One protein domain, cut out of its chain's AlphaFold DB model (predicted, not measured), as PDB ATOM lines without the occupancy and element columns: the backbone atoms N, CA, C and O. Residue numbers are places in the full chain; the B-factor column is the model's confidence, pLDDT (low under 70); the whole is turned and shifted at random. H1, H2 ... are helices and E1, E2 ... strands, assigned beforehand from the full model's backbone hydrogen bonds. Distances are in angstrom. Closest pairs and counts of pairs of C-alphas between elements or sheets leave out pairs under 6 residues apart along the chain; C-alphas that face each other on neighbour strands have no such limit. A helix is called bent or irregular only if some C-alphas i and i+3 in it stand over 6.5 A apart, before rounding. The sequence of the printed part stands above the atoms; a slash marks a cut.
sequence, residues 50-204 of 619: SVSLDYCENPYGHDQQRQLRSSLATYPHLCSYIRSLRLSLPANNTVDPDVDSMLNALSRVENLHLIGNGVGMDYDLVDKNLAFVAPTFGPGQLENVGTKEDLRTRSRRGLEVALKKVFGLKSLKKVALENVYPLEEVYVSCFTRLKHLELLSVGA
ATOM      1  N   SER A  50       1.397  36.290  22.633       95.31
ATOM      2  CA  SER A  50       0.872  37.653  22.699       95.31
ATOM      3  C   SER A  50      -0.627  37.627  22.421       95.31
ATOM      4  O   SER A  50      -1.036  37.469  21.276       95.31
ATOM      5  N   VAL A  51      -1.433  37.765  23.471       94.62
ATOM      6  CA  VAL A  51      -2.897  37.681  23.403       94.62
ATOM      7  C   VAL A  51      -3.478  39.080  23.599       94.62
ATOM      8  O   VAL A  51      -3.114  39.771  24.552       94.62
ATOM      9  N   SER A  52      -4.389  39.487  22.712       93.31
ATOM     10  CA  SER A  52      -5.235  40.662  22.918       93.31
ATOM     11  C   SER A  52      -6.685  40.241  23.127       93.31
ATOM     12  O   SER A  52      -7.281  39.550  22.304       93.31
ATOM     13  N   LEU A  53      -7.229  40.659  24.263       91.94
ATOM     14  CA  LEU A  53      -8.619  40.541  24.688       91.94
ATOM     15  C   LEU A  53      -9.206  41.948  24.863       91.94
ATOM     16  O   LEU A  53      -9.921  42.215  25.834       91.94
ATOM     17  N   ASP A  54      -8.821  42.859  23.964       87.88
ATOM     18  CA  ASP A  54      -9.287  44.238  23.947       87.88
ATOM     19  C   ASP A  54     -10.522  44.417  23.058       87.88
ATOM     20  O   ASP A  54     -10.452  44.320  21.829       87.88
ATOM     21  N   TYR A  55     -11.645  44.748  23.691       78.31
ATOM     22  CA  TYR A  55     -12.894  45.090  23.013       78.31
ATOM     23  C   TYR A  55     -12.784  46.345  22.126       78.31
ATOM     24  O   TYR A  55     -13.536  46.478  21.165       78.31
ATOM     25  N   CYS A  56     -11.841  47.250  22.406       72.75
ATOM     26  CA  CYS A  56     -11.604  48.466  21.626       72.75
ATOM     27  C   CYS A  56     -10.810  48.213  20.332       72.75
ATOM     28  O   CYS A  56     -10.977  48.962  19.374       72.75
ATOM     29  N   GLU A  57      -9.956  47.180  20.277       72.94
ATOM     30  CA  GLU A  57      -9.217  46.821  19.050       72.94
ATOM     31  C   GLU A  57     -10.121  46.147  18.011       72.94
ATOM     32  O   GLU A  57      -9.950  46.361  16.812       72.94
ATOM     33  N   ASN A  58     -11.087  45.340  18.459       71.00
ATOM     34  CA  ASN A  58     -12.052  44.687  17.584       71.00
ATOM     35  C   ASN A  58     -13.447  44.648  18.240       71.00
ATOM     36  O   ASN A  58     -13.765  43.664  18.917       71.00
ATOM     37  N   PRO A  59     -14.309  45.660  18.011       67.00
ATOM     38  CA  PRO A  59     -15.653  45.698  18.595       67.00
ATOM     39  C   PRO A  59     -16.547  44.544  18.108       67.00
ATOM     40  O   PRO A  59     -17.469  44.137  18.811       67.00
ATOM     41  N   TYR A  60     -16.246  43.968  16.940       63.97
ATOM     42  CA  TYR A  60     -16.949  42.810  16.374       63.97
ATOM     43  C   TYR A  60     -16.440  41.471  16.937       63.97
ATOM     44  O   TYR A  60     -17.093  40.441  16.797       63.97
ATOM     45  N   GLY A  61     -15.279  41.468  17.600       75.38
ATOM     46  CA  GLY A  61     -14.632  40.279  18.154       75.38
ATOM     47  C   GLY A  61     -15.152  39.851  19.528       75.38
ATOM     48  O   GLY A  61     -14.592  38.923  20.107       75.38
ATOM     49  N   HIS A  62     -16.184  40.504  20.074       79.81
ATOM     50  CA  HIS A  62     -16.607  40.338  21.469       79.81
ATOM     51  C   HIS A  62     -16.849  38.871  21.870       79.81
ATOM     52  O   HIS A  62     -16.335  38.419  22.895       79.81
ATOM     53  N   ASP A  63     -17.583  38.100  21.063       83.69
ATOM     54  CA  ASP A  63     -17.874  36.696  21.386       83.69
ATOM     55  C   ASP A  63     -16.665  35.774  21.198       83.69
ATOM     56  O   ASP A  63     -16.477  34.859  21.996       83.69
ATOM     57  N   GLN A  64     -15.788  36.053  20.229       84.25
ATOM     58  CA  GLN A  64     -14.513  35.340  20.086       84.25
ATOM     59  C   GLN A  64     -13.597  35.608  21.288       84.25
ATOM     60  O   GLN A  64     -12.999  34.684  21.834       84.25
ATOM     61  N   GLN A  65     -13.533  36.857  21.760       87.38
ATOM     62  CA  GLN A  65     -12.785  37.231  22.961       87.38
ATOM     63  C   GLN A  65     -13.396  36.621  24.229       87.38
ATOM     64  O   GLN A  65     -12.647  36.169  25.092       87.38
ATOM     65  N   ARG A  66     -14.729  36.540  24.342       86.75
ATOM     66  CA  ARG A  66     -15.420  35.845  25.444       86.75
ATOM     67  C   ARG A  66     -15.126  34.339  25.431       86.75
ATOM     68  O   ARG A  66     -14.761  33.787  26.463       86.75
ATOM     69  N   GLN A  67     -15.208  33.685  24.271       90.50
ATOM     70  CA  GLN A  67     -14.844  32.270  24.116       90.50
ATOM     71  C   GLN A  67     -13.364  32.022  24.440       90.50
ATOM     72  O   GLN A  67     -13.037  31.024  25.082       90.50
ATOM     73  N   LEU A  68     -12.469  32.936  24.049       92.19
ATOM     74  CA  LEU A  68     -11.043  32.851  24.358       92.19
ATOM     75  C   LEU A  68     -10.760  33.068  25.853       92.19
ATOM     76  O   LEU A  68      -9.981  32.305  26.415       92.19
ATOM     77  N   ARG A  69     -11.428  34.024  26.521       92.62
ATOM     78  CA  ARG A  69     -11.386  34.192  27.991       92.62
ATOM     79  C   ARG A  69     -11.801  32.911  28.702       92.62
ATOM     80  O   ARG A  69     -11.015  32.368  29.470       92.62
ATOM     81  N   SER A  70     -12.976  32.380  28.366       93.75
ATOM     82  CA  SER A  70     -13.505  31.157  28.975       93.75
ATOM     83  C   SER A  70     -12.619  29.936  28.705       93.75
ATOM     84  O   SER A  70     -12.378  29.114  29.588       93.75
ATOM     85  N   SER A  71     -12.014  29.856  27.515       94.88
ATOM     86  CA  SER A  71     -11.010  28.837  27.192       94.88
ATOM     87  C   SER A  71      -9.732  28.992  28.024       94.88
ATOM     88  O   SER A  71      -9.198  27.997  28.504       94.88
ATOM     89  N   LEU A  72      -9.228  30.212  28.233       95.38
ATOM     90  CA  LEU A  72      -8.040  30.461  29.060       95.38
ATOM     91  C   LEU A  72      -8.305  30.186  30.550       95.38
ATOM     92  O   LEU A  72      -7.450  29.603  31.215       95.38
ATOM     93  N   ALA A  73      -9.499  30.523  31.042       94.25
ATOM     94  CA  ALA A  73      -9.973  30.199  32.387       94.25
ATOM     95  C   ALA A  73     -10.132  28.683  32.606       94.25
ATOM     96  O   ALA A  73      -9.721  28.154  33.638       94.25
ATOM     97  N   THR A  74     -10.681  27.973  31.614       96.50
ATOM     98  CA  THR A  74     -10.877  26.511  31.642       96.50
ATOM     99  C   THR A  74      -9.560  25.746  31.467       96.50
ATOM    100  O   THR A  74      -9.390  24.654  32.011       96.50
ATOM    101  N   TYR A  75      -8.591  26.313  30.741       96.31
ATOM    102  CA  TYR A  75      -7.308  25.679  30.436       96.31
ATOM    103  C   TYR A  75      -6.099  26.505  30.933       96.31
ATOM    104  O   TYR A  75      -5.302  26.972  30.110       96.31
ATOM    105  N   PRO A  76      -5.854  26.598  32.261       94.19
ATOM    106  CA  PRO A  76      -4.751  27.371  32.858       94.19
ATOM    107  C   PRO A  76      -3.352  27.090  32.289       94.19
ATOM    108  O   PRO A  76      -2.469  27.947  32.312       94.19
ATOM    109  N   HIS A  77      -3.123  25.895  31.737       94.69
ATOM    110  CA  HIS A  77      -1.855  25.550  31.092       94.69
ATOM    111  C   HIS A  77      -1.553  26.428  29.858       94.69
ATOM    112  O   HIS A  77      -0.380  26.649  29.550       94.69
ATOM    113  N   LEU A  78      -2.576  26.970  29.183       95.25
ATOM    114  CA  LEU A  78      -2.425  27.913  28.070       95.25
ATOM    115  C   LEU A  78      -1.891  29.271  28.547       95.25
ATOM    116  O   LEU A  78      -0.997  29.831  27.913       95.25
ATOM    117  N   CYS A  79      -2.346  29.745  29.711       95.69
ATOM    118  CA  CYS A  79      -1.869  30.978  30.346       95.69
ATOM    119  C   CYS A  79      -0.351  30.961  30.616       95.69
ATOM    120  O   CYS A  79       0.297  32.006  30.611       95.69
ATOM    121  N   SER A  80       0.256  29.775  30.756       94.50
ATOM    122  CA  SER A  80       1.709  29.613  30.926       94.50
ATOM    123  C   SER A  80       2.547  29.969  29.678       94.50
ATOM    124  O   SER A  80       3.767  30.166  29.790       94.50
ATOM    125  N   TYR A  81       1.922  30.063  28.497       95.75
ATOM    126  CA  TYR A  81       2.564  30.516  27.258       95.75
ATOM    127  C   TYR A  81       2.507  32.040  27.088       95.75
ATOM    128  O   TYR A  81       3.374  32.604  26.413       95.75
ATOM    129  N   ILE A  82       1.548  32.706  27.740       96.75
ATOM    130  CA  ILE A  82       1.291  34.138  27.579       96.75
ATOM    131  C   ILE A  82       2.438  34.956  28.179       96.75
ATOM    132  O   ILE A  82       2.796  34.826  29.351       96.75
ATOM    133  N   ARG A  83       3.041  35.807  27.341       96.69
ATOM    134  CA  ARG A  83       4.113  36.753  27.704       96.69
ATOM    135  C   ARG A  83       3.661  38.196  27.608       96.69
ATOM    136  O   ARG A  83       4.097  39.007  28.418       96.69
ATOM    137  N   SER A  84       2.795  38.486  26.647       96.56
ATOM    138  CA  SER A  84       2.137  39.773  26.487       96.56
ATOM    139  C   SER A  84       0.632  39.551  26.549       96.56
ATOM    140  O   SER A  84       0.111  38.742  25.781       96.56
ATOM    141  N   LEU A  85      -0.054  40.238  27.460       95.50
ATOM    142  CA  LEU A  85      -1.512  40.244  27.537       95.50
ATOM    143  C   LEU A  85      -2.023  41.681  27.470       95.50
ATOM    144  O   LEU A  85      -1.616  42.516  28.276       95.50
ATOM    145  N   ARG A  86      -2.947  41.941  26.547       94.12
ATOM    146  CA  ARG A  86      -3.806  43.128  26.543       94.12
ATOM    147  C   ARG A  86      -5.219  42.681  26.911       94.12
ATOM    148  O   ARG A  86      -5.708  41.720  26.327       94.12
ATOM    149  N   LEU A  87      -5.841  43.303  27.909       92.12
ATOM    150  CA  LEU A  87      -7.108  42.848  28.488       92.12
ATOM    151  C   LEU A  87      -8.005  44.031  28.845       92.12
ATOM    152  O   LEU A  87      -7.624  44.862  29.670       92.12
ATOM    153  N   SER A  88      -9.218  44.044  28.292       88.25
ATOM    154  CA  SER A  88     -10.241  45.033  28.647       88.25
ATOM    155  C   SER A  88     -11.182  44.489  29.718       88.25
ATOM    156  O   SER A  88     -11.843  43.463  29.529       88.25
ATOM    157  N   LEU A  89     -11.213  45.160  30.865       85.94
ATOM    158  CA  LEU A  89     -12.031  44.788  32.014       85.94
ATOM    159  C   LEU A  89     -13.511  45.146  31.751       85.94
ATOM    160  O   LEU A  89     -13.791  46.118  31.036       85.94
ATOM    161  N   PRO A  90     -14.472  44.362  32.274       78.88
ATOM    162  CA  PRO A  90     -15.894  44.663  32.115       78.88
ATOM    163  C   PRO A  90     -16.247  46.036  32.712       78.88
ATOM    164  O   PRO A  90     -15.695  46.449  33.725       78.88
ATOM    165  N   ALA A  91     -17.182  46.745  32.073       70.19
ATOM    166  CA  ALA A  91     -17.607  48.101  32.459       70.19
ATOM    167  C   ALA A  91     -18.596  48.150  33.640       70.19
ATOM    168  O   ALA A  91     -19.094  49.216  33.988       70.19
ATOM    169  N   ASN A  92     -18.903  47.000  34.232       68.00
ATOM    170  CA  ASN A  92     -19.765  46.877  35.395       68.00
ATOM    171  C   ASN A  92     -18.947  46.189  36.487       68.00
ATOM    172  O   ASN A  92     -18.195  45.264  36.179       68.00
ATOM    173  N   ASN A  93     -19.187  46.527  37.757       61.81
ATOM    174  CA  ASN A  93     -18.569  45.871  38.925       61.81
ATOM    175  C   ASN A  93     -19.018  44.396  39.112       61.81
ATOM    176  O   ASN A  93     -18.879  43.814  40.185       61.81
ATOM    177  N   THR A  94     -19.591  43.786  38.073       70.56
ATOM    178  CA  THR A  94     -19.790  42.346  37.952       70.56
ATOM    179  C   THR A  94     -18.430  41.681  37.788       70.56
ATOM    180  O   THR A  94     -17.841  41.726  36.706       70.56
ATOM    181  N   VAL A  95     -17.956  41.060  38.865       72.75
ATOM    182  CA  VAL A  95     -16.799  40.163  38.863       72.75
ATOM    183  C   VAL A  95     -16.979  39.119  37.755       72.75
ATOM    184  O   VAL A  95     -17.970  38.387  37.749       72.75
ATOM    185  N   ASP A  96     -16.048  39.083  36.800       84.12
ATOM    186  CA  ASP A  96     -16.015  38.099  35.718       84.12
ATOM    187  C   ASP A  96     -15.125  36.926  36.175       84.12
ATOM    188  O   ASP A  96     -13.897  37.064  36.186       84.12
ATOM    189  N   PRO A  97     -15.702  35.779  36.590       87.38
ATOM    190  CA  PRO A  97     -14.932  34.688  37.185       87.38
ATOM    191  C   PRO A  97     -13.949  34.048  36.194       87.38
ATOM    192  O   PRO A  97     -12.936  33.486  36.619       87.38
ATOM    193  N   ASP A  98     -14.201  34.162  34.884       90.69
ATOM    194  CA  ASP A  98     -13.264  33.703  33.859       90.69
ATOM    195  C   ASP A  98     -12.028  34.615  33.816       90.69
ATOM    196  O   ASP A  98     -10.904  34.130  33.660       90.69
ATOM    197  N   VAL A  99     -12.202  35.927  34.017       89.25
ATOM    198  CA  VAL A  99     -11.080  36.871  34.131       89.25
ATOM    199  C   VAL A  99     -10.251  36.576  35.377       89.25
ATOM    200  O   VAL A  99      -9.037  36.447  35.249       89.25
ATOM    201  N   ASP A 100     -10.862  36.386  36.546       86.31
ATOM    202  CA  ASP A 100     -10.114  36.099  37.780       86.31
ATOM    203  C   ASP A 100      -9.358  34.765  37.704       86.31
ATOM    204  O   ASP A 100      -8.172  34.690  38.037       86.31
ATOM    205  N   SER A 101     -10.012  33.706  37.212       89.94
ATOM    206  CA  SER A 101      -9.380  32.398  36.990       89.94
ATOM    207  C   SER A 101      -8.196  32.507  36.020       89.94
ATOM    208  O   SER A 101      -7.090  32.037  36.310       89.94
ATOM    209  N   MET A 102      -8.389  33.211  34.898       93.56
ATOM    210  CA  MET A 102      -7.329  33.476  33.929       93.56
ATOM    211  C   MET A 102      -6.175  34.262  34.563       93.56
ATOM    212  O   MET A 102      -5.031  33.830  34.438       93.56
ATOM    213  N   LEU A 103      -6.441  35.383  35.246       89.94
ATOM    214  CA  LEU A 103      -5.412  36.249  35.836       89.94
ATOM    215  C   LEU A 103      -4.544  35.495  36.852       89.94
ATOM    216  O   LEU A 103      -3.318  35.619  36.820       89.94
ATOM    217  N   ASN A 104      -5.149  34.642  37.679       88.50
ATOM    218  CA  ASN A 104      -4.428  33.795  38.630       88.50
ATOM    219  C   ASN A 104      -3.530  32.737  37.950       88.50
ATOM    220  O   ASN A 104      -2.511  32.335  38.513       88.50
ATOM    221  N   ALA A 105      -3.837  32.321  36.717       92.69
ATOM    222  CA  ALA A 105      -3.023  31.376  35.948       92.69
ATOM    223  C   ALA A 105      -1.812  32.013  35.218       92.69
ATOM    224  O   ALA A 105      -0.907  31.301  34.765       92.69
ATOM    225  N   LEU A 106      -1.742  33.346  35.108       93.06
ATOM    226  CA  LEU A 106      -0.755  34.100  34.307       93.06
ATOM    227  C   LEU A 106       0.642  34.248  34.951       93.06
ATOM    228  O   LEU A 106       1.326  35.260  34.784       93.06
ATOM    229  N   SER A 107       1.136  33.197  35.605       91.88
ATOM    230  CA  SER A 107       2.445  33.120  36.293       91.88
ATOM    231  C   SER A 107       3.690  33.533  35.476       91.88
ATOM    232  O   SER A 107       4.792  33.644  36.020       91.88
ATOM    233  N   ARG A 108       3.558  33.707  34.154       94.50
ATOM    234  CA  ARG A 108       4.657  33.894  33.192       94.50
ATOM    235  C   ARG A 108       4.577  35.163  32.342       94.50
ATOM    236  O   ARG A 108       5.478  35.348  31.511       94.50
ATOM    237  N   VAL A 109       3.573  36.011  32.568       95.25
ATOM    238  CA  VAL A 109       3.393  37.287  31.862       95.25
ATOM    239  C   VAL A 109       4.538  38.251  32.169       95.25
ATOM    240  O   VAL A 109       5.019  38.347  33.295       95.25
ATOM    241  N   GLU A 110       4.985  38.953  31.130       95.69
ATOM    242  CA  GLU A 110       6.079  39.925  31.173       95.69
ATOM    243  C   GLU A 110       5.585  41.336  30.826       95.69
ATOM    244  O   GLU A 110       6.068  42.306  31.410       95.69
ATOM    245  N   ASN A 111       4.589  41.443  29.940       95.44
ATOM    246  CA  ASN A 111       3.891  42.681  29.607       95.44
ATOM    247  C   ASN A 111       2.391  42.504  29.871       95.44
ATOM    248  O   ASN A 111       1.770  41.605  29.300       95.44
ATOM    249  N   LEU A 112       1.806  43.370  30.692       93.12
ATOM    250  CA  LEU A 112       0.369  43.401  30.959       93.12
ATOM    251  C   LEU A 112      -0.171  44.794  30.632       93.12
ATOM    252  O   LEU A 112       0.338  45.790  31.137       93.12
ATOM    253  N   HIS A 113      -1.183  44.855  29.775       92.81
ATOM    254  CA  HIS A 113      -1.866  46.076  29.366       92.81
ATOM    255  C   HIS A 113      -3.330  45.938  29.790       92.81
ATOM    256  O   HIS A 113      -4.095  45.222  29.144       92.81
ATOM    257  N   LEU A 114      -3.705  46.565  30.905       89.19
ATOM    258  CA  LEU A 114      -5.082  46.554  31.402       89.19
ATOM    259  C   LEU A 114      -5.815  47.793  30.904       89.19
ATOM    260  O   LEU A 114      -5.298  48.904  31.021       89.19
ATOM    261  N   ILE A 115      -7.014  47.589  30.371       87.25
ATOM    262  CA  ILE A 115      -7.898  48.642  29.880       87.25
ATOM    263  C   ILE A 115      -9.159  48.607  30.736       87.25
ATOM    264  O   ILE A 115      -9.991  47.710  30.613       87.25
ATOM    265  N   GLY A 116      -9.274  49.561  31.652       77.94
ATOM    266  CA  GLY A 116     -10.499  49.788  32.401       77.94
ATOM    267  C   GLY A 116     -11.481  50.578  31.548       77.94
ATOM    268  O   GLY A 116     -11.182  51.704  31.153       77.94
ATOM    269  N   ASN A 117     -12.665  50.016  31.311       65.12
ATOM    270  CA  ASN A 117     -13.831  50.838  31.017       65.12
ATOM    271  C   ASN A 117     -14.174  51.573  32.318       65.12
ATOM    272  O   ASN A 117     -14.403  50.928  33.339       65.12
ATOM    273  N   GLY A 118     -14.103  52.901  32.303       53.62
ATOM    274  CA  GLY A 118     -14.066  53.754  33.487       53.62
ATOM    275  C   GLY A 118     -15.418  53.875  34.174       53.62
ATOM    276  O   GLY A 118     -16.047  54.927  34.106       53.62
ATOM    277  N   VAL A 119     -15.837  52.798  34.841       41.84
ATOM    278  CA  VAL A 119     -16.961  52.784  35.779       41.84
ATOM    279  C   VAL A 119     -16.721  53.871  36.821       41.84
ATOM    280  O   VAL A 119     -15.631  53.953  37.394       41.84
ATOM    281  N   GLY A 120     -17.727  54.710  37.075       43.56
ATOM    282  CA  GLY A 120     -17.666  55.678  38.165       43.56
ATOM    283  C   GLY A 120     -17.454  54.943  39.487       43.56
ATOM    284  O   GLY A 120     -18.357  54.264  39.968       43.56
ATOM    285  N   MET A 121     -16.250  55.052  40.051       41.28
ATOM    286  CA  MET A 121     -15.934  54.475  41.352       41.28
ATOM    287  C   MET A 121     -16.646  55.272  42.438       41.28
ATOM    288  O   MET A 121     -16.408  56.469  42.602       41.28
ATOM    289  N   ASP A 122     -17.488  54.581  43.199       45.56
ATOM    290  CA  ASP A 122     -17.956  55.069  44.485       45.56
ATOM    291  C   ASP A 122     -16.759  55.047  45.451       45.56
ATOM    292  O   ASP A 122     -16.173  53.988  45.710       45.56
ATOM    293  N   TYR A 123     -16.326  56.224  45.910       42.56
ATOM    294  CA  TYR A 123     -15.037  56.398  46.597       42.56
ATOM    295  C   TYR A 123     -14.932  55.563  47.892       42.56
ATOM    296  O   TYR A 123     -13.829  55.199  48.305       42.56
ATOM    297  N   ASP A 124     -16.069  55.171  48.471       45.78
ATOM    298  CA  ASP A 124     -16.182  54.331  49.667       45.78
ATOM    299  C   ASP A 124     -15.720  52.867  49.485       45.78
ATOM    300  O   ASP A 124     -15.482  52.177  50.487       45.78
ATOM    301  N   LEU A 125     -15.583  52.350  48.251       40.22
ATOM    302  CA  LEU A 125     -15.033  51.000  48.019       40.22
ATOM    303  C   LEU A 125     -13.500  50.959  48.099       40.22
ATOM    304  O   LEU A 125     -12.943  50.017  48.670       40.22
ATOM    305  N   VAL A 126     -12.817  51.991  47.595       38.91
ATOM    306  CA  VAL A 126     -11.341  52.098  47.611       38.91
ATOM    307  C   VAL A 126     -10.806  51.959  49.042       38.91
ATOM    308  O   VAL A 126      -9.849  51.230  49.320       38.91
ATOM    309  N   ASP A 127     -11.494  52.589  49.991       37.53
ATOM    310  CA  ASP A 127     -11.113  52.594  51.399       37.53
ATOM    311  C   ASP A 127     -11.221  51.226  52.082       37.53
ATOM    312  O   ASP A 127     -10.421  50.935  52.983       37.53
ATOM    313  N   LYS A 128     -12.150  50.377  51.632       40.22
ATOM    314  CA  LYS A 128     -12.359  49.012  52.140       40.22
ATOM    315  C   LYS A 128     -11.368  48.026  51.517       40.22
ATOM    316  O   LYS A 128     -10.790  47.214  52.238       40.22
ATOM    317  N   ASN A 129     -11.087  48.154  50.222       36.31
ATOM    318  CA  ASN A 129     -10.229  47.217  49.490       36.31
ATOM    319  C   ASN A 129      -8.725  47.393  49.763       36.31
ATOM    320  O   ASN A 129      -7.978  46.416  49.725       36.31
ATOM    321  N   LEU A 130      -8.282  48.578  50.205       34.72
ATOM    322  CA  LEU A 130      -6.925  48.781  50.744       34.72
ATOM    323  C   LEU A 130      -6.558  47.837  51.907       34.72
ATOM    324  O   LEU A 130      -5.376  47.597  52.147       34.72
ATOM    325  N   ALA A 131      -7.540  47.298  52.640       34.28
ATOM    326  CA  ALA A 131      -7.291  46.307  53.689       34.28
ATOM    327  C   ALA A 131      -6.960  44.902  53.136       34.28
ATOM    328  O   ALA A 131      -6.355  44.095  53.840       34.28
ATOM    329  N   PHE A 132      -7.320  44.615  51.881       31.41
ATOM    330  CA  PHE A 132      -7.208  43.292  51.254       31.41
ATOM    331  C   PHE A 132      -5.837  43.019  50.607       31.41
ATOM    332  O   PHE A 132      -5.512  41.874  50.313       31.41
ATOM    333  N   VAL A 133      -5.015  44.057  50.420       35.75
ATOM    334  CA  VAL A 133      -3.670  43.972  49.811       35.75
ATOM    335  C   VAL A 133      -2.572  43.673  50.835       35.75
ATOM    336  O   VAL A 133      -1.538  43.097  50.500       35.75
ATOM    337  N   ALA A 134      -2.786  44.045  52.098       34.78
ATOM    338  CA  ALA A 134      -1.824  43.825  53.176       34.78
ATOM    339  C   ALA A 134      -1.438  42.340  53.416       34.78
ATOM    340  O   ALA A 134      -0.265  42.099  53.699       34.78
ATOM    341  N   PRO A 135      -2.328  41.332  53.284       33.91
ATOM    342  CA  PRO A 135      -1.976  39.932  53.554       33.91
ATOM    343  C   PRO A 135      -1.063  39.277  52.506       33.91
ATOM    344  O   PRO A 135      -0.461  38.243  52.786       33.91
ATOM    345  N   THR A 136      -0.976  39.828  51.291       40.16
ATOM    346  CA  THR A 136      -0.280  39.194  50.153       40.16
ATOM    347  C   THR A 136       1.221  39.480  50.118       40.16
ATOM    348  O   THR A 136       1.958  38.828  49.376       40.16
ATOM    349  N   PHE A 137       1.690  40.437  50.919       42.22
ATOM    350  CA  PHE A 137       3.106  40.721  51.105       42.22
ATOM    351  C   PHE A 137       3.631  39.959  52.321       42.22
ATOM    352  O   PHE A 137       3.092  40.073  53.420       42.22
ATOM    353  N   GLY A 138       4.720  39.204  52.140       44.19
ATOM    354  CA  GLY A 138       5.398  38.555  53.263       44.19
ATOM    355  C   GLY A 138       5.828  39.586  54.323       44.19
ATOM    356  O   GLY A 138       6.148  40.722  53.956       44.19
ATOM    357  N   PRO A 139       5.887  39.214  55.617       42.81
ATOM    358  CA  PRO A 139       5.900  40.152  56.750       42.81
ATOM    359  C   PRO A 139       7.079  41.145  56.838       42.81
ATOM    360  O   PRO A 139       7.074  41.985  57.727       42.81
ATOM    361  N   GLY A 140       8.059  41.099  55.926       49.78
ATOM    362  CA  GLY A 140       9.153  42.079  55.813       49.78
ATOM    363  C   GLY A 140       9.115  42.992  54.573       49.78
ATOM    364  O   GLY A 140      10.007  43.820  54.409       49.78
ATOM    365  N   GLN A 141       8.139  42.863  53.662       49.41
ATOM    366  CA  GLN A 141       8.079  43.715  52.455       49.41
ATOM    367  C   GLN A 141       7.281  45.016  52.653       49.41
ATOM    368  O   GLN A 141       7.565  46.009  51.980       49.41
ATOM    369  N   LEU A 142       6.336  45.044  53.597       47.94
ATOM    370  CA  LEU A 142       5.464  46.199  53.853       47.94
ATOM    371  C   LEU A 142       6.164  47.381  54.541       47.94
ATOM    372  O   LEU A 142       5.803  48.525  54.270       47.94
ATOM    373  N   GLU A 143       7.205  47.147  55.348       50.53
ATOM    374  CA  GLU A 143       7.937  48.218  56.057       50.53
ATOM    375  C   GLU A 143       8.534  49.273  55.105       50.53
ATOM    376  O   GLU A 143       8.671  50.442  55.457       50.53
ATOM    377  N   ASN A 144       8.837  48.887  53.860       49.66
ATOM    378  CA  ASN A 144       9.365  49.786  52.831       49.66
ATOM    379  C   ASN A 144       8.288  50.576  52.062       49.66
ATOM    380  O   ASN A 144       8.632  51.473  51.287       49.66
ATOM    381  N   VAL A 145       7.006  50.233  52.208       49.62
ATOM    382  CA  VAL A 145       5.916  50.830  51.417       49.62
ATOM    383  C   VAL A 145       5.411  52.127  52.055       49.62
ATOM    384  O   VAL A 145       5.061  53.060  51.329       49.62
ATOM    385  N   GLY A 146       5.494  52.252  53.382       53.66
ATOM    386  CA  GLY A 146       4.863  53.328  54.153       53.66
ATOM    387  C   GLY A 146       3.430  52.971  54.554       53.66
ATOM    388  O   GLY A 146       2.858  51.995  54.071       53.66
ATOM    389  N   THR A 147       2.855  53.754  55.460       58.53
ATOM    390  CA  THR A 147       1.482  53.562  55.943       58.53
ATOM    391  C   THR A 147       0.441  53.818  54.841       58.53
ATOM    392  O   THR A 147       0.723  54.426  53.803       58.53
ATOM    393  N   LYS A 148      -0.811  53.398  55.080       52.56
ATOM    394  CA  LYS A 148      -1.956  53.675  54.188       52.56
ATOM    395  C   LYS A 148      -2.131  55.182  53.919       52.56
ATOM    396  O   LYS A 148      -2.535  55.565  52.823       52.56
ATOM    397  N   GLU A 149      -1.767  56.042  54.871       51.06
ATOM    398  CA  GLU A 149      -1.796  57.503  54.720       51.06
ATOM    399  C   GLU A 149      -0.572  58.063  53.974       51.06
ATOM    400  O   GLU A 149      -0.723  59.004  53.190       51.06
ATOM    401  N   ASP A 150       0.607  57.442  54.086       50.53
ATOM    402  CA  ASP A 150       1.774  57.789  53.253       50.53
ATOM    403  C   ASP A 150       1.515  57.519  51.762       50.53
ATOM    404  O   ASP A 150       1.963  58.274  50.898       50.53
ATOM    405  N   LEU A 151       0.773  56.456  51.429       52.31
ATOM    406  CA  LEU A 151       0.383  56.169  50.044       52.31
ATOM    407  C   LEU A 151      -0.626  57.188  49.491       52.31
ATOM    408  O   LEU A 151      -0.503  57.574  48.330       52.31
ATOM    409  N   ARG A 152      -1.569  57.667  50.316       53.59
ATOM    410  CA  ARG A 152      -2.543  58.709  49.932       53.59
ATOM    411  C   ARG A 152      -1.908  60.084  49.738       53.59
ATOM    412  O   ARG A 152      -2.299  60.820  48.837       53.59
ATOM    413  N   THR A 153      -0.952  60.447  50.591       48.81
ATOM    414  CA  THR A 153      -0.310  61.774  50.584       48.81
ATOM    415  C   THR A 153       0.832  61.891  49.570       48.81
ATOM    416  O   THR A 153       1.208  63.000  49.178       48.81
ATOM    417  N   ARG A 154       1.379  60.769  49.082       53.84
ATOM    418  CA  ARG A 154       2.402  60.773  48.029       53.84
ATOM    419  C   ARG A 154       1.851  61.291  46.698       53.84
ATOM    420  O   ARG A 154       0.906  60.760  46.125       53.84
ATOM    421  N   SER A 155       2.560  62.272  46.135       53.66
ATOM    422  CA  SER A 155       2.406  62.707  44.740       53.66
ATOM    423  C   SER A 155       2.354  61.512  43.774       53.66
ATOM    424  O   SER A 155       3.067  60.528  43.979       53.66
ATOM    425  N   ARG A 156       1.602  61.625  42.662       61.44
ATOM    426  CA  ARG A 156       1.470  60.579  41.619       61.44
ATOM    427  C   ARG A 156       2.812  59.938  41.219       61.44
ATOM    428  O   ARG A 156       2.868  58.728  41.024       61.44
ATOM    429  N   ARG A 157       3.899  60.724  41.152       61.56
ATOM    430  CA  ARG A 157       5.261  60.228  40.853       61.56
ATOM    431  C   ARG A 157       5.833  59.319  41.950       61.56
ATOM    432  O   ARG A 157       6.538  58.367  41.640       61.56
ATOM    433  N   GLY A 158       5.537  59.598  43.219       68.94
ATOM    434  CA  GLY A 158       5.966  58.784  44.359       68.94
ATOM    435  C   GLY A 158       5.292  57.411  44.383       68.94
ATOM    436  O   GLY A 158       5.971  56.413  44.602       68.94
ATOM    437  N   LEU A 159       3.990  57.348  44.076       63.94
ATOM    438  CA  LEU A 159       3.268  56.079  43.931       63.94
ATOM    439  C   LEU A 159       3.818  55.249  42.758       63.94
ATOM    440  O   LEU A 159       4.064  54.057  42.912       63.94
ATOM    441  N   GLU A 160       4.078  55.874  41.606       68.44
ATOM    442  CA  GLU A 160       4.654  55.195  40.437       68.44
ATOM    443  C   GLU A 160       6.042  54.592  40.735       68.44
ATOM    444  O   GLU A 160       6.312  53.445  40.375       68.44
ATOM    445  N   VAL A 161       6.910  55.337  41.430       71.62
ATOM    446  CA  VAL A 161       8.236  54.860  41.860       71.62
ATOM    447  C   VAL A 161       8.121  53.740  42.897       71.62
ATOM    448  O   VAL A 161       8.856  52.755  42.801       71.62
ATOM    449  N   ALA A 162       7.190  53.843  43.851       68.12
ATOM    450  CA  ALA A 162       6.942  52.795  44.839       68.12
ATOM    451  C   ALA A 162       6.477  51.491  44.171       68.12
ATOM    452  O   ALA A 162       7.091  50.451  44.390       68.12
ATOM    453  N   LEU A 163       5.475  51.549  43.287       69.56
ATOM    454  CA  LEU A 163       4.973  50.385  42.545       69.56
ATOM    455  C   LEU A 163       6.059  49.759  41.654       69.56
ATOM    456  O   LEU A 163       6.231  48.541  41.663       69.56
ATOM    457  N   LYS A 164       6.850  50.577  40.940       77.50
ATOM    458  CA  LYS A 164       8.013  50.097  40.171       77.50
ATOM    459  C   LYS A 164       9.015  49.342  41.050       77.50
ATOM    460  O   LYS A 164       9.490  48.287  40.641       77.50
ATOM    461  N   LYS A 165       9.316  49.855  42.250       76.12
ATOM    462  CA  LYS A 165      10.249  49.226  43.201       76.12
ATOM    463  C   LYS A 165       9.686  47.932  43.799       76.12
ATOM    464  O   LYS A 165      10.414  46.948  43.853       76.12
ATOM    465  N   VAL A 166       8.419  47.925  44.219       71.81
ATOM    466  CA  VAL A 166       7.752  46.771  44.855       71.81
ATOM    467  C   VAL A 166       7.621  45.592  43.888       71.81
ATOM    468  O   VAL A 166       7.954  44.469  44.249       71.81
ATOM    469  N   PHE A 167       7.201  45.845  42.646       72.62
ATOM    470  CA  PHE A 167       6.964  44.796  41.647       72.62
ATOM    471  C   PHE A 167       8.152  44.553  40.695       72.62
ATOM    472  O   PHE A 167       8.035  43.773  39.756       72.62
ATOM    473  N   GLY A 168       9.293  45.226  40.893       81.12
ATOM    474  CA  GLY A 168      10.478  45.083  40.033       81.12
ATOM    475  C   GLY A 168      10.271  45.527  38.574       81.12
ATOM    476  O   GLY A 168      11.000  45.085  37.682       81.12
ATOM    477  N   LEU A 169       9.278  46.385  38.312       81.62
ATOM    478  CA  LEU A 169       8.878  46.772  36.958       81.62
ATOM    479  C   LEU A 169       9.962  47.618  36.284       81.62
ATOM    480  O   LEU A 169      10.367  48.667  36.786       81.62
ATOM    481  N   LYS A 170      10.347  47.227  35.065       85.12
ATOM    482  CA  LYS A 170      11.174  48.053  34.173       85.12
ATOM    483  C   LYS A 170      10.407  49.277  33.679       85.12
ATOM    484  O   LYS A 170      10.992  50.340  33.492       85.12
ATOM    485  N   SER A 171       9.102  49.124  33.456       83.19
ATOM    486  CA  SER A 171       8.209  50.221  33.100       83.19
ATOM    487  C   SER A 171       6.839  50.056  33.749       83.19
ATOM    488  O   SER A 171       6.254  48.976  33.740       83.19
ATOM    489  N   LEU A 172       6.322  51.169  34.256       80.06
ATOM    490  CA  LEU A 172       4.928  51.359  34.625       80.06
ATOM    491  C   LEU A 172       4.474  52.583  33.835       80.06
ATOM    492  O   LEU A 172       5.056  53.656  34.002       80.06
ATOM    493  N   LYS A 173       3.501  52.409  32.941       80.44
ATOM    494  CA  LYS A 173       2.961  53.473  32.092       80.44
ATOM    495  C   LYS A 173       1.479  53.636  32.414       80.44
ATOM    496  O   LYS A 173       0.662  52.793  32.063       80.44
ATOM    497  N   LYS A 174       1.133  54.719  33.108       69.06
ATOM    498  CA  LYS A 174      -0.256  55.057  33.438       69.06
ATOM    499  C   LYS A 174      -0.785  56.055  32.410       69.06
ATOM    500  O   LYS A 174      -0.357  57.206  32.400       69.06
ATOM    501  N   VAL A 175      -1.705  55.610  31.560       56.84
ATOM    502  CA  VAL A 175      -2.397  56.415  30.544       56.84
ATOM    503  C   VAL A 175      -3.858  56.543  30.977       56.84
ATOM    504  O   VAL A 175      -4.736  55.813  30.531       56.84
ATOM    505  N   ALA A 176      -4.106  57.432  31.937       51.81
ATOM    506  CA  ALA A 176      -5.436  57.618  32.504       51.81
ATOM    507  C   ALA A 176      -6.231  58.681  31.730       51.81
ATOM    508  O   ALA A 176      -5.837  59.848  31.740       51.81
ATOM    509  N   LEU A 177      -7.364  58.288  31.144       44.38
ATOM    510  CA  LEU A 177      -8.488  59.174  30.834       44.38
ATOM    511  C   LEU A 177      -9.485  59.051  32.005       44.38
ATOM    512  O   LEU A 177     -10.474  58.333  31.922       44.38
ATOM    513  N   GLU A 178      -9.116  59.669  33.133       39.88
ATOM    514  CA  GLU A 178      -9.843  59.709  34.422       39.88
ATOM    515  C   GLU A 178     -10.239  58.352  35.064       39.88
ATOM    516  O   GLU A 178      -9.858  57.282  34.592       39.88
ATOM    517  N   ASN A 179     -10.835  58.418  36.266       42.66
ATOM    518  CA  ASN A 179     -11.358  57.317  37.104       42.66
ATOM    519  C   ASN A 179     -10.641  55.964  36.974       42.66
ATOM    520  O   ASN A 179     -11.145  54.996  36.412       42.66
ATOM    521  N   VAL A 180      -9.428  55.899  37.523       42.69
ATOM    522  CA  VAL A 180      -8.617  54.678  37.516       42.69
ATOM    523  C   VAL A 180      -9.052  53.779  38.666       42.69
ATOM    524  O   VAL A 180      -8.971  54.206  39.817       42.69
ATOM    525  N   TYR A 181      -9.427  52.540  38.336       45.84
ATOM    526  CA  TYR A 181      -9.634  51.435  39.279       45.84
ATOM    527  C   TYR A 181      -8.570  51.447  40.395       45.84
ATOM    528  O   TYR A 181      -7.382  51.628  40.079       45.84
ATOM    529  N   PRO A 182      -8.934  51.229  41.672       49.88
ATOM    530  CA  PRO A 182      -7.940  51.009  42.710       49.88
ATOM    531  C   PRO A 182      -7.052  49.832  42.296       49.88
ATOM    532  O   PRO A 182      -7.514  48.708  42.107       49.88
ATOM    533  N   LEU A 183      -5.749  50.092  42.158       47.50
ATOM    534  CA  LEU A 183      -4.753  49.062  41.828       47.50
ATOM    535  C   LEU A 183      -4.659  47.969  42.902       47.50
ATOM    536  O   LEU A 183      -4.002  46.958  42.678       47.50
ATOM    537  N   GLU A 184      -5.311  48.190  44.040       44.88
ATOM    538  CA  GLU A 184      -5.463  47.255  45.142       44.88
ATOM    539  C   GLU A 184      -6.320  46.024  44.803       44.88
ATOM    540  O   GLU A 184      -6.051  44.953  45.336       44.88
ATOM    541  N   GLU A 185      -7.307  46.135  43.907       46.59
ATOM    542  CA  GLU A 185      -8.094  44.971  43.451       46.59
ATOM    543  C   GLU A 185      -7.429  44.222  42.289       46.59
ATOM    544  O   GLU A 185      -7.739  43.063  42.023       46.59
ATOM    545  N   VAL A 186      -6.485  44.855  41.587       49.19
ATOM    546  CA  VAL A 186      -5.733  44.174  40.532       49.19
ATOM    547  C   VAL A 186      -4.763  43.196  41.195       49.19
ATOM    548  O   VAL A 186      -3.898  43.602  41.967       49.19
ATOM    549  N   TYR A 187      -4.864  41.914  40.836       55.81
ATOM    550  CA  TYR A 187      -4.043  40.791  41.319       55.81
ATOM    551  C   TYR A 187      -2.544  40.872  40.935       55.81
ATOM    552  O   TYR A 187      -1.962  39.914  40.426       55.81
ATOM    553  N   VAL A 188      -1.875  42.014  41.149       57.34
ATOM    554  CA  VAL A 188      -0.485  42.240  40.709       57.34
ATOM    555  C   VAL A 188       0.497  41.283  41.407       57.34
ATOM    556  O   VAL A 188       1.503  40.886  40.820       57.34
ATOM    557  N   SER A 189       0.164  40.831  42.621       61.06
ATOM    558  CA  SER A 189       0.881  39.788  43.370       61.06
ATOM    559  C   SER A 189       1.027  38.459  42.614       61.06
ATOM    560  O   SER A 189       1.992  37.734  42.853       61.06
ATOM    561  N   CYS A 190       0.129  38.138  41.677       67.19
ATOM    562  CA  CYS A 190       0.182  36.896  40.902       67.19
ATOM    563  C   CYS A 190       1.278  36.910  39.809       67.19
ATOM    564  O   CYS A 190       1.682  35.851  39.319       67.19
ATOM    565  N   PHE A 191       1.825  38.080  39.444       80.00
ATOM    566  CA  PHE A 191       2.796  38.211  38.348       80.00
ATOM    567  C   PHE A 191       4.252  38.321  38.828       80.00
ATOM    568  O   PHE A 191       4.873  39.382  38.792       80.00
ATOM    569  N   THR A 192       4.870  37.187  39.162       83.06
ATOM    570  CA  THR A 192       6.297  37.119  39.573       83.06
ATOM    571  C   THR A 192       7.319  37.544  38.501       83.06
ATOM    572  O   THR A 192       8.517  37.608  38.780       83.06
ATOM    573  N   ARG A 193       6.887  37.788  37.255       87.75
ATOM    574  CA  ARG A 193       7.755  38.070  36.092       87.75
ATOM    575  C   ARG A 193       7.400  39.347  35.328       87.75
ATOM    576  O   ARG A 193       7.965  39.577  34.254       87.75
ATOM    577  N   LEU A 194       6.497  40.166  35.866       87.75
ATOM    578  CA  LEU A 194       6.029  41.371  35.196       87.75
ATOM    579  C   LEU A 194       7.180  42.376  35.032       87.75
ATOM    580  O   LEU A 194       7.858  42.740  35.986       87.75
ATOM    581  N   LYS A 195       7.427  42.810  33.797       90.88
ATOM    582  CA  LYS A 195       8.457  43.801  33.441       90.88
ATOM    583  C   LYS A 195       7.817  45.121  33.032       90.88
ATOM    584  O   LYS A 195       8.377  46.180  33.315       90.88
ATOM    585  N   HIS A 196       6.673  45.047  32.358       89.12
ATOM    586  CA  HIS A 196       5.947  46.181  31.808       89.12
ATOM    587  C   HIS A 196       4.476  46.092  32.219       89.12
ATOM    588  O   HIS A 196       3.809  45.106  31.916       89.12
ATOM    589  N   LEU A 197       3.981  47.127  32.894       87.38
ATOM    590  CA  LEU A 197       2.562  47.299  33.198       87.38
ATOM    591  C   LEU A 197       2.075  48.596  32.546       87.38
ATOM    592  O   LEU A 197       2.566  49.679  32.872       87.38
ATOM    593  N   GLU A 198       1.132  48.487  31.616       87.44
ATOM    594  CA  GLU A 198       0.386  49.620  31.077       87.44
ATOM    595  C   GLU A 198      -1.042  49.597  31.624       87.44
ATOM    596  O   GLU A 198      -1.709  48.564  31.627       87.44
ATOM    597  N   LEU A 199      -1.490  50.750  32.116       82.25
ATOM    598  CA  LEU A 199      -2.823  50.942  32.672       82.25
ATOM    599  C   LEU A 199      -3.507  52.040  31.875       82.25
ATOM    600  O   LEU A 199      -3.138  53.214  31.987       82.25
ATOM    601  N   LEU A 200      -4.476  51.633  31.071       80.06
ATOM    602  CA  LEU A 200      -5.364  52.485  30.304       80.06
ATOM    603  C   LEU A 200      -6.689  52.570  31.061       80.06
ATOM    604  O   LEU A 200      -7.254  51.549  31.440       80.06
ATOM    605  N   SER A 201      -7.173  53.784  31.296       68.62
ATOM    606  CA  SER A 201      -8.549  54.012  31.745       68.62
ATOM    607  C   SER A 201      -9.258  54.797  30.658       68.62
ATOM    608  O   SER A 201      -8.680  55.766  30.161       68.62
ATOM    609  N   VAL A 202     -10.454  54.361  30.280       62.44
ATOM    610  CA  VAL A 202     -11.336  55.027  29.321       62.44
ATOM    611  C   VAL A 202     -12.573  55.457  30.094       62.44
ATOM    612  O   VAL A 202     -13.484  54.652  30.269       62.44
ATOM    613  N   GLY A 203     -12.578  56.685  30.620       51.91
ATOM    614  CA  GLY A 203     -13.705  57.225  31.378       51.91
ATOM    615  C   GLY A 203     -15.035  57.009  30.655       51.91
ATOM    616  O   GLY A 203     -15.185  57.394  29.499       51.91
ATOM    617  N   ALA A 204     -16.000  56.383  31.332       45.75
ATOM    618  CA  ALA A 204     -17.385  56.469  30.901       45.75
ATOM    619  C   ALA A 204     -17.924  57.821  31.384       45.75
ATOM    620  O   ALA A 204     -17.873  58.112  32.582       45.75
TER     621      ALA A 204
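What this domain is: This is residues 50 to 204 of the 619 residues of an uncharacterized protein of Coprinellus micaceus (UniProt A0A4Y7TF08). A wall of five parallel strands, E1 E2 E3 E5 E4, has its helices and long unnamed stretches gathered over one face and round its two edges, with no named helix over the other face. H1, H2 and H3 cluster at the E1 edge; H6 covers the E4 edge, with H5 near it and farthest of the named elements from the mean of the C-alphas, 20.1 A; unnamed residues 182 to 190 run between these two groups, and H4 touches no helix and is not on the sheet. The printed part has 155 residues, with six named helices and five named strands in the order E1 H1 H2 E2 H3 E3 H4 H5 H6 E4 E5; its class is mixed. It is compact, with a radius of gyration of the C-alphas of 15.6 A and spans of 43 by 33 by 25 A.

How they stand to each other: The sheet holds E1, residues 50 to 53, E2, 84 to 89, E3, 111 to 118, E5, 196 to 203, and E4, 171 to 177. It is twisted, its C-alphas up to 4.3 A off the best plane. N 53 and O 86 are 2.8 A apart across E1 and E2, N 87 and O 113 2.9 A across E2 and E3, N 114 and O 198 2.9 A across E3 and E5, and N 175 and O 199 2.8 A across E5 and E4, each within hydrogen-bond range. H1, residues 59 to 74, only grazes the sheet, with residues 61 to 69. With residues 69 to 74 alone it touches H3, residues 97 to 105, at a steep tilt of 60 degrees, the same way; the closest C-alphas, of Ala 73 and Met 102, are 4.5 A apart. H2, residues 76 to 79, touches H3, C-alphas 76 and 105 being closest at 5.3 A. E1, H1 H2, E2 and E2, H3, E3 are strand-helix-strand units, parallel neighbour strands joined through helices, with right-handed crossovers. H6, residues 156 to 166, is over E4 at a height over the sheet of 9.0 A, slantwise at 39 degrees on the local plane, which is fitted to just 6 C-alphas; the closest C-alphas, of Lys 164 and Leu 172, are 6.5 A apart. H5, residues 148 to 153, is close to H6 but not clearly touching, with C-alphas 151 and 159 closest at 6.8 A. H4, residues 123 to 129, touches no helix and is not on the sheet. Every O i to N i+4 pair is within hydrogen-bond range in H3, H5 and H6, but 10 of 12 in H1 and 1 of 3 in H4, where 3 of 4 O i to N i+3 pairs are; H2 is too short for an i+4 pair.

Where its parts are: E1 begins at C-alpha 50, (0.872, 37.653, 22.699), and E5, 22.5 A long, ends at C-alpha 203, (-13.705, 57.225, 31.378). E3 is 21.5 A long, E4 19.1 A and E2 16.0 A. H1, 23.7 A long, has a kink of 27 degrees near residue 66 and is irregular, with C-alphas 60 and 63 8.0 A apart. H6 is 15.5 A long and H3 12.4 A.

The domain as a whole: The C-alphas farthest apart, of Tyr 60 and Gly 140, are 47.3 A apart. The printed part has no cut. The links H4 to H5 and E4 to E5 are long, 18 residues each. Mean pLDDT of the printed part is 70.5; 71 residues are under 70, among them 117 to 160 and 174 to 190.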